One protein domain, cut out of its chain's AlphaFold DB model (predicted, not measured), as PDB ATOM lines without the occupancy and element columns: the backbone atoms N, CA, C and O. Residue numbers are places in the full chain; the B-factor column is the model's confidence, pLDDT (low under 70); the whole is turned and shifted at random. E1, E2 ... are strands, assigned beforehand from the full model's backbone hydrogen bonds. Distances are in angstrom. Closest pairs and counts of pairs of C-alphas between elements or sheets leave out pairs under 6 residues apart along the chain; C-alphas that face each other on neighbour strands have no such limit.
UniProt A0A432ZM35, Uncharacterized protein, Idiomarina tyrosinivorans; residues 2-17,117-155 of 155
ATOM      1  N   PHE A   2     -24.004 -15.488  17.506       32.97
ATOM      2  CA  PHE A   2     -23.348 -16.709  17.983       32.97
ATOM      3  C   PHE A   2     -21.986 -16.835  17.287       32.97
ATOM      4  O   PHE A   2     -21.926 -17.038  16.076       32.97
ATOM      5  N   ILE A   3     -20.883 -16.671  18.018       52.59
ATOM      6  CA  ILE A   3     -19.548 -16.949  17.474       52.59
ATOM      7  C   ILE A   3     -19.285 -18.442  17.689       52.59
ATOM      8  O   ILE A   3     -18.794 -18.852  18.736       52.59
ATOM      9  N   ALA A   4     -19.634 -19.271  16.704       55.41
ATOM     10  CA  ALA A   4     -19.297 -20.692  16.726       55.41
ATOM     11  C   ALA A   4     -17.784 -20.873  16.485       55.41
ATOM     12  O   ALA A   4     -17.270 -20.729  15.364       55.41
ATOM     13  N   TYR A   5     -17.044 -21.152  17.558       74.25
ATOM     14  CA  TYR A   5     -15.634 -21.520  17.491       74.25
ATOM     15  C   TYR A   5     -15.493 -23.033  17.287       74.25
ATOM     16  O   TYR A   5     -15.770 -23.815  18.189       74.25
ATOM     17  N   ASP A   6     -15.029 -23.439  16.103       80.44
ATOM     18  CA  ASP A   6     -14.679 -24.830  15.805       80.44
ATOM     19  C   ASP A   6     -13.165 -25.034  15.964       80.44
ATOM     20  O   ASP A   6     -12.364 -24.569  15.146       80.44
ATOM     21  N   SER A   7     -12.764 -25.742  17.020       79.56
ATOM     22  CA  SER A   7     -11.353 -26.026  17.317       79.56
ATOM     23  C   SER A   7     -10.667 -26.960  16.303       79.56
ATOM     24  O   SER A   7      -9.434 -27.085  16.314       79.56
ATOM     25  N   ASN A   8     -11.443 -27.580  15.403       83.88
ATOM     26  CA  ASN A   8     -10.927 -28.409  14.318       83.88
ATOM     27  C   ASN A   8     -10.493 -27.620  13.087       83.88
ATOM     28  O   ASN A   8      -9.766 -28.164  12.257       83.88
ATOM     29  N   VAL A   9     -10.950 -26.371  12.975       81.75
ATOM     30  CA  VAL A   9     -10.698 -25.497  11.823       81.75
ATOM     31  C   VAL A   9      -9.982 -24.220  12.249       81.75
ATOM     32  O   VAL A   9      -9.303 -23.598  11.446       81.75
ATOM     33  N   TYR A  10     -10.079 -23.805  13.510       78.62
ATOM     34  CA  TYR A  10      -9.501 -22.546  13.975       78.62
ATOM     35  C   TYR A  10      -8.568 -22.763  15.150       78.62
ATOM     36  O   TYR A  10      -8.795 -23.610  16.011       78.62
ATOM     37  N   SER A  11      -7.479 -21.996  15.167       73.81
ATOM     38  CA  SER A  11      -6.514 -22.012  16.259       73.81
ATOM     39  C   SER A  11      -6.448 -20.650  16.931       73.81
ATOM     40  O   SER A  11      -6.069 -19.658  16.303       73.81
ATOM     41  N   ILE A  12      -6.746 -20.626  18.223       70.75
ATOM     42  CA  ILE A  12      -6.380 -19.524  19.107       70.75
ATOM     43  C   ILE A  12      -4.961 -19.801  19.611       70.75
ATOM     44  O   ILE A  12      -4.641 -20.935  19.981       70.75
ATOM     45  N   ALA A  13      -4.099 -18.785  19.594       67.56
ATOM     46  CA  ALA A  13      -2.793 -18.879  20.229       67.56
ATOM     47  C   ALA A  13      -3.009 -19.064  21.737       67.56
ATOM     48  O   ALA A  13      -3.527 -18.173  22.408       67.56
ATOM     49  N   LYS A  14      -2.667 -20.243  22.262       59.16
ATOM     50  CA  LYS A  14      -2.746 -20.521  23.696       59.16
ATOM     51  C   LYS A  14      -1.542 -19.872  24.372       59.16
ATOM     52  O   LYS A  14      -0.473 -20.464  24.422       59.16
ATOM     53  N   SER A  15      -1.717 -18.651  24.861       58.97
ATOM     54  CA  SER A  15      -0.909 -18.148  25.975       58.97
ATOM     55  C   SER A  15      -1.732 -18.323  27.250       58.97
ATOM     56  O   SER A  15      -2.959 -18.375  27.174       58.97
ATOM     57  N   ALA A  16      -1.085 -18.488  28.405       60.44
ATOM     58  CA  ALA A  16      -1.732 -18.790  29.689       60.44
ATOM     59  C   ALA A  16      -2.637 -17.655  30.238       60.44
ATOM     60  O   ALA A  16      -2.953 -17.628  31.421       60.44
ATOM     61  N   GLY A  17      -3.050 -16.710  29.391       63.69
ATOM     62  CA  GLY A  17      -3.882 -15.565  29.725       63.69
ATOM     63  C   GLY A  17      -3.931 -14.558  28.577       63.69
ATOM     64  O   GLY A  17      -3.388 -14.788  27.496       63.69
ATOM     65  N   LEU A 117      -9.166  -7.248  20.515       73.19
ATOM     66  CA  LEU A 117     -10.176  -7.840  19.649       73.19
ATOM     67  C   LEU A 117      -9.675  -7.806  18.208       73.19
ATOM     68  O   LEU A 117      -9.821  -6.830  17.479       73.19
ATOM     69  N   ARG A 118      -9.049  -8.905  17.801       72.19
ATOM     70  CA  ARG A 118      -8.609  -9.109  16.424       72.19
ATOM     71  C   ARG A 118      -9.658  -9.884  15.650       72.19
ATOM     72  O   ARG A 118     -10.351 -10.744  16.197       72.19
ATOM     73  N   TRP A 119      -9.715  -9.626  14.347       70.94
ATOM     74  CA  TRP A 119     -10.432 -10.500  13.431       70.94
ATOM     75  C   TRP A 119      -9.956 -11.943  13.588       70.94
ATOM     76  O   TRP A 119      -8.781 -12.210  13.850       70.94
ATOM     77  N   ARG A 120     -10.896 -12.875  13.418       70.38
ATOM     78  CA  ARG A 120     -10.641 -14.311  13.504       70.38
ATOM     79  C   ARG A 120      -9.459 -14.680  12.604       70.38
ATOM     80  O   ARG A 120      -9.464 -14.369  11.412       70.38
ATOM     81  N   ASN A 121      -8.476 -15.383  13.166       72.88
ATOM     82  CA  ASN A 121      -7.414 -15.986  12.367       72.88
ATOM     83  C   ASN A 121      -8.028 -16.894  11.299       72.88
ATOM     84  O   ASN A 121      -9.069 -17.521  11.519       72.88
ATOM     85  N   LYS A 122      -7.365 -16.984  10.145       78.06
ATOM     86  CA  LYS A 122      -7.802 -17.871   9.071       78.06
ATOM     87  C   LYS A 122      -7.970 -19.301   9.575       78.06
ATOM     88  O   LYS A 122      -7.227 -19.758  10.448       78.06
ATOM     89  N   GLY A 123      -8.941 -19.990   8.986       82.25
ATOM     90  CA  GLY A 123      -9.086 -21.418   9.191       82.25
ATOM     91  C   GLY A 123      -7.836 -22.166   8.721       82.25
ATOM     92  O   GLY A 123      -7.134 -21.730   7.803       82.25
ATOM     93  N   PHE A 124      -7.562 -23.288   9.362       86.62
ATOM     94  CA  PHE A 124      -6.600 -24.278   8.927       86.62
ATOM     95  C   PHE A 124      -7.331 -25.589   8.640       86.62
ATOM     96  O   PHE A 124      -8.369 -25.882   9.233       86.62
ATOM     97  N   GLY A 125      -6.760 -26.381   7.747       89.44
ATOM     98  CA  GLY A 125      -7.055 -27.802   7.644       89.44
ATOM     99  C   GLY A 125      -5.780 -28.618   7.805       89.44
ATOM    100  O   GLY A 125      -4.685 -28.070   7.959       89.44
ATOM    101  N   MET A 126      -5.933 -29.932   7.818       90.12
ATOM    102  CA  MET A 126      -4.852 -30.892   7.991       90.12
ATOM    103  C   MET A 126      -4.584 -31.581   6.653       90.12
ATOM    104  O   MET A 126      -5.517 -32.063   6.016       90.12
ATOM    105  N   VAL A 127      -3.320 -31.645   6.233       91.31
ATOM    106  CA  VAL A 127      -2.889 -32.311   4.991       91.31
ATOM    107  C   VAL A 127      -1.712 -33.242   5.268       91.31
ATOM    108  O   VAL A 127      -0.825 -32.892   6.041       91.31
ATOM    109  N   ASN A 128      -1.671 -34.415   4.640       90.94
ATOM    110  CA  ASN A 128      -0.577 -35.391   4.786       90.94
ATOM    111  C   ASN A 128       0.135 -35.710   3.455       90.94
ATOM    112  O   ASN A 128       0.880 -36.680   3.372       90.94
ATOM    113  N   GLY A 129      -0.112 -34.918   2.404       83.44
ATOM    114  CA  GLY A 129       0.493 -35.114   1.080       83.44
ATOM    115  C   GLY A 129      -0.070 -36.299   0.286       83.44
ATOM    116  O   GLY A 129       0.492 -36.651  -0.745       83.44
ATOM    117  N   THR A 130      -1.167 -36.911   0.744       82.75
ATOM    118  CA  THR A 130      -1.851 -38.007   0.040       82.75
ATOM    119  C   THR A 130      -3.110 -37.515  -0.686       82.75
ATOM    120  O   THR A 130      -3.540 -36.373  -0.512       82.75
ATOM    121  N   GLY A 131      -3.748 -38.397  -1.464       82.31
ATOM    122  CA  GLY A 131      -5.014 -38.115  -2.157       82.31
ATOM    123  C   GLY A 131      -6.226 -37.880  -1.243       82.31
ATOM    124  O   GLY A 131      -7.283 -37.511  -1.740       82.31
ATOM    125  N   VAL A 132      -6.080 -38.046   0.079       83.38
ATOM    126  CA  VAL A 132      -7.127 -37.768   1.085       83.38
ATOM    127  C   VAL A 132      -7.505 -36.278   1.124       83.38
ATOM    128  O   VAL A 132      -8.606 -35.916   1.533       83.38
ATOM    129  N   GLY A 133      -6.612 -35.398   0.662       84.81
ATOM    130  CA  GLY A 133      -6.869 -33.964   0.595       84.81
ATOM    131  C   GLY A 133      -6.790 -33.269   1.958       84.81
ATOM    132  O   GLY A 133      -5.993 -33.634   2.823       84.81
ATOM    133  N   CYS A 134      -7.572 -32.200   2.115       86.75
ATOM    134  CA  CYS A 134      -7.579 -31.350   3.305       86.75
ATOM    135  C   CYS A 134      -8.707 -31.770   4.255       86.75
ATOM    136  O   CYS A 134      -9.881 -31.591   3.935       86.75
ATOM    137  N   VAL A 135      -8.355 -32.301   5.428       89.56
ATOM    138  CA  VAL A 135      -9.316 -32.813   6.421       89.56
ATOM    139  C   VAL A 135      -9.348 -31.958   7.687       89.56
ATOM    140  O   VAL A 135      -8.430 -31.190   7.984       89.56
ATOM    141  N   ARG A 136     -10.428 -32.075   8.462       89.00
ATOM    142  CA  ARG A 136     -10.549 -31.446   9.786       89.00
ATOM    143  C   ARG A 136      -9.633 -32.145  10.791       89.00
ATOM    144  O   ARG A 136      -9.382 -33.340  10.673       89.00
ATOM    145  N   ARG A 137      -9.191 -31.422  11.826       87.06
ATOM    146  CA  ARG A 137      -8.313 -31.988  12.867       87.06
ATOM    147  C   ARG A 137      -8.859 -33.264  13.509       87.06
ATOM    148  O   ARG A 137      -8.078 -34.178  13.709       87.06
ATOM    149  N   SER A 138     -10.150 -33.340  13.809       88.12
ATOM    150  CA  SER A 138     -10.754 -34.521  14.442       88.12
ATOM    151  C   SER A 138     -10.612 -35.808  13.624       88.12
ATOM    152  O   SER A 138     -10.638 -36.884  14.199       88.12
ATOM    153  N   TYR A 139     -10.423 -35.715  12.305       84.50
ATOM    154  CA  TYR A 139     -10.346 -36.877  11.415       84.50
ATOM    155  C   TYR A 139      -8.921 -37.411  11.235       84.50
ATOM    156  O   TYR A 139      -8.728 -38.398  10.531       84.50
ATOM    157  N   ILE A 140      -7.904 -36.786  11.841       84.94
ATOM    158  CA  ILE A 140      -6.514 -37.248  11.674       84.94
ATOM    159  C   ILE A 140      -6.266 -38.604  12.342       84.94
ATOM    160  O   ILE A 140      -5.419 -39.351  11.867       84.94
ATOM    161  N   GLU A 141      -6.997 -38.928  13.413       76.88
ATOM    162  CA  GLU A 141      -6.819 -40.180  14.167       76.88
ATOM    163  C   GLU A 141      -7.391 -41.397  13.426       76.88
ATOM    164  O   GLU A 141      -6.917 -42.515  13.601       76.88
ATOM    165  N   GLU A 142      -8.364 -41.176  12.540       75.56
ATOM    166  CA  GLU A 142      -9.009 -42.230  11.749       75.56
ATOM    167  C   GLU A 142      -8.147 -42.696  10.561       75.56
ATOM    168  O   GLU A 142      -8.405 -43.744   9.967       75.56
ATOM    169  N   HIS A 143      -7.098 -41.945  10.209       71.56
ATOM    170  CA  HIS A 143      -6.295 -42.193   9.015       71.56
ATOM    171  C   HIS A 143      -4.948 -42.840   9.355       71.56
ATOM    172  O   HIS A 143      -4.085 -42.243   9.997       71.56
ATOM    173  N   ARG A 144      -4.724 -44.053   8.837       68.62
ATOM    174  CA  ARG A 144      -3.402 -44.695   8.837       68.62
ATOM    175  C   ARG A 144      -2.575 -44.149   7.671       68.62
ATOM    176  O   ARG A 144      -2.991 -44.266   6.523       68.62
ATOM    177  N   GLY A 145      -1.410 -43.565   7.944       76.06
ATOM    178  CA  GLY A 145      -0.541 -43.021   6.899       76.06
ATOM    179  C   GLY A 145       0.480 -42.002   7.412       76.06
ATOM    180  O   GLY A 145       0.727 -41.936   8.617       76.06
ATOM    181  N   PRO A 146       1.086 -41.211   6.505       82.44
ATOM    182  CA  PRO A 146       2.020 -40.149   6.865       82.44
ATOM    183  C   PRO A 146       1.389 -39.120   7.817       82.44
ATOM    184  O   PRO A 146       0.175 -38.890   7.756       82.44
ATOM    185  N   PRO A 147       2.196 -38.465   8.671       87.19
ATOM    186  CA  PRO A 147       1.689 -37.492   9.628       87.19
ATOM    187  C   PRO A 147       1.045 -36.295   8.920       87.19
ATOM    188  O   PRO A 147       1.562 -35.766   7.934       87.19
ATOM    189  N   PHE A 148      -0.086 -35.842   9.459       90.38
ATOM    190  CA  PHE A 148      -0.763 -34.643   8.980       90.38
ATOM    191  C   PHE A 148      -0.087 -33.370   9.503       90.38
ATOM    192  O   PHE A 148       0.224 -33.250  10.687       90.38
ATOM    193  N   ASN A 149       0.037 -32.369   8.636       89.50
ATOM    194  CA  ASN A 149       0.522 -31.029   8.944       89.50
ATOM    195  C   ASN A 149      -0.587 -29.990   8.761       89.50
ATOM    196  O   ASN A 149      -1.507 -30.167   7.960       89.50
ATOM    197  N   LYS A 150      -0.498 -28.877   9.496       89.19
ATOM    198  CA  LYS A 150      -1.444 -27.767   9.346       89.19
ATOM    199  C   LYS A 150      -1.190 -27.011   8.048       89.19
ATOM    200  O   LYS A 150      -0.078 -26.551   7.805       89.19
ATOM    201  N   MET A 151      -2.255 -26.778   7.293       88.31
ATOM    202  CA  MET A 151      -2.272 -25.898   6.133       88.31
ATOM    203  C   MET A 151      -3.289 -24.781   6.357       88.31
ATOM    204  O   MET A 151      -4.466 -25.037   6.604       88.31
ATOM    205  N   TYR A 152      -2.844 -23.531   6.258       84.00
ATOM    206  CA  TYR A 152      -3.722 -22.363   6.327       84.00
ATOM    207  C   TYR A 152      -4.305 -22.048   4.951       84.00
ATOM    208  O   TYR A 152      -3.598 -22.121   3.943       84.00
ATOM    209  N   THR A 153      -5.574 -21.648   4.899       72.25
ATOM    210  CA  THR A 153      -6.203 -21.249   3.635       72.25
ATOM    211  C   THR A 153      -5.536 -19.985   3.065       72.25
ATOM    212  O   THR A 153      -5.374 -18.960   3.745       72.25
ATOM    213  N   ARG A 154      -5.090 -20.034   1.802       65.12
ATOM    214  CA  ARG A 154      -4.628 -18.830   1.081       65.12
ATOM    215  C   ARG A 154      -5.836 -17.958   0.696       65.12
ATOM    216  O   ARG A 154      -6.967 -18.410   0.823       65.12
ATOM    217  N   ARG A 155      -5.589 -16.664   0.443       54.72
ATOM    218  CA  ARG A 155      -6.642 -15.711   0.045       54.72
ATOM    219  C   ARG A 155      -7.179 -16.076  -1.331       54.72
ATOM    220  O   ARG A 155      -6.340 -16.538  -2.132       54.72
TER     221      ARG A 155
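Overview. This is residues 2 to 17 and 117 to 155 of the 155 residues of an uncharacterized protein of Idiomarina tyrosinivorans (UniProt A0A432ZM35). This domain has little regular structure: a short hairpin of two strands, E1 and E2, with a wide loop, residues 128 to 148, at one end, which folds back beside E1 with residues 134 to 136. A separate stretch with no named element, residues 2 to 17, makes a bend of its own off the other end of the hairpin, the end where residues 117 to 123 lead into E1, and its C-alphas lie 4 to 22 A from the mean of all C-alphas. The printed part has 55 residues with no named helix and two named strands, E1 then E2, in an antiparallel sheet; the class is all strand, with 8 residues in named elements. It is loose, with a radius of gyration of the C-alphas of 12.9 A and spans of 38 by 28 by 22 A.

Arrangement. E1, residues 124 to 127, and E2, residues 149 to 152, are antiparallel neighbours in a hairpin, with 140 degrees between their directions. C-alphas 124 and 152 face each other at 4.3 A. N 125 and O 151, 2.9 A apart, and N 149 and O 127, 2.8 A apart, are within hydrogen-bond range.

Along the chain. E1 begins at C-alpha 124 (-6.600, -24.278, 8.927) and is 9.7 A long. E2, 10.0 A long, ends at C-alpha 152 (-3.722, -22.363, 6.327).

Size, cuts and confidence. The C-alphas farthest apart, of Gly 17 and Gly 131, are 39.1 A apart. Residues 18 to 116 are not printed; C-alphas 17 and 117 are 14.2 A apart. E1 to E2 is a long link of 21 residues. The pLDDT is under 70 at residues 2 to 4, 13 to 17, 144 and 154 to 155.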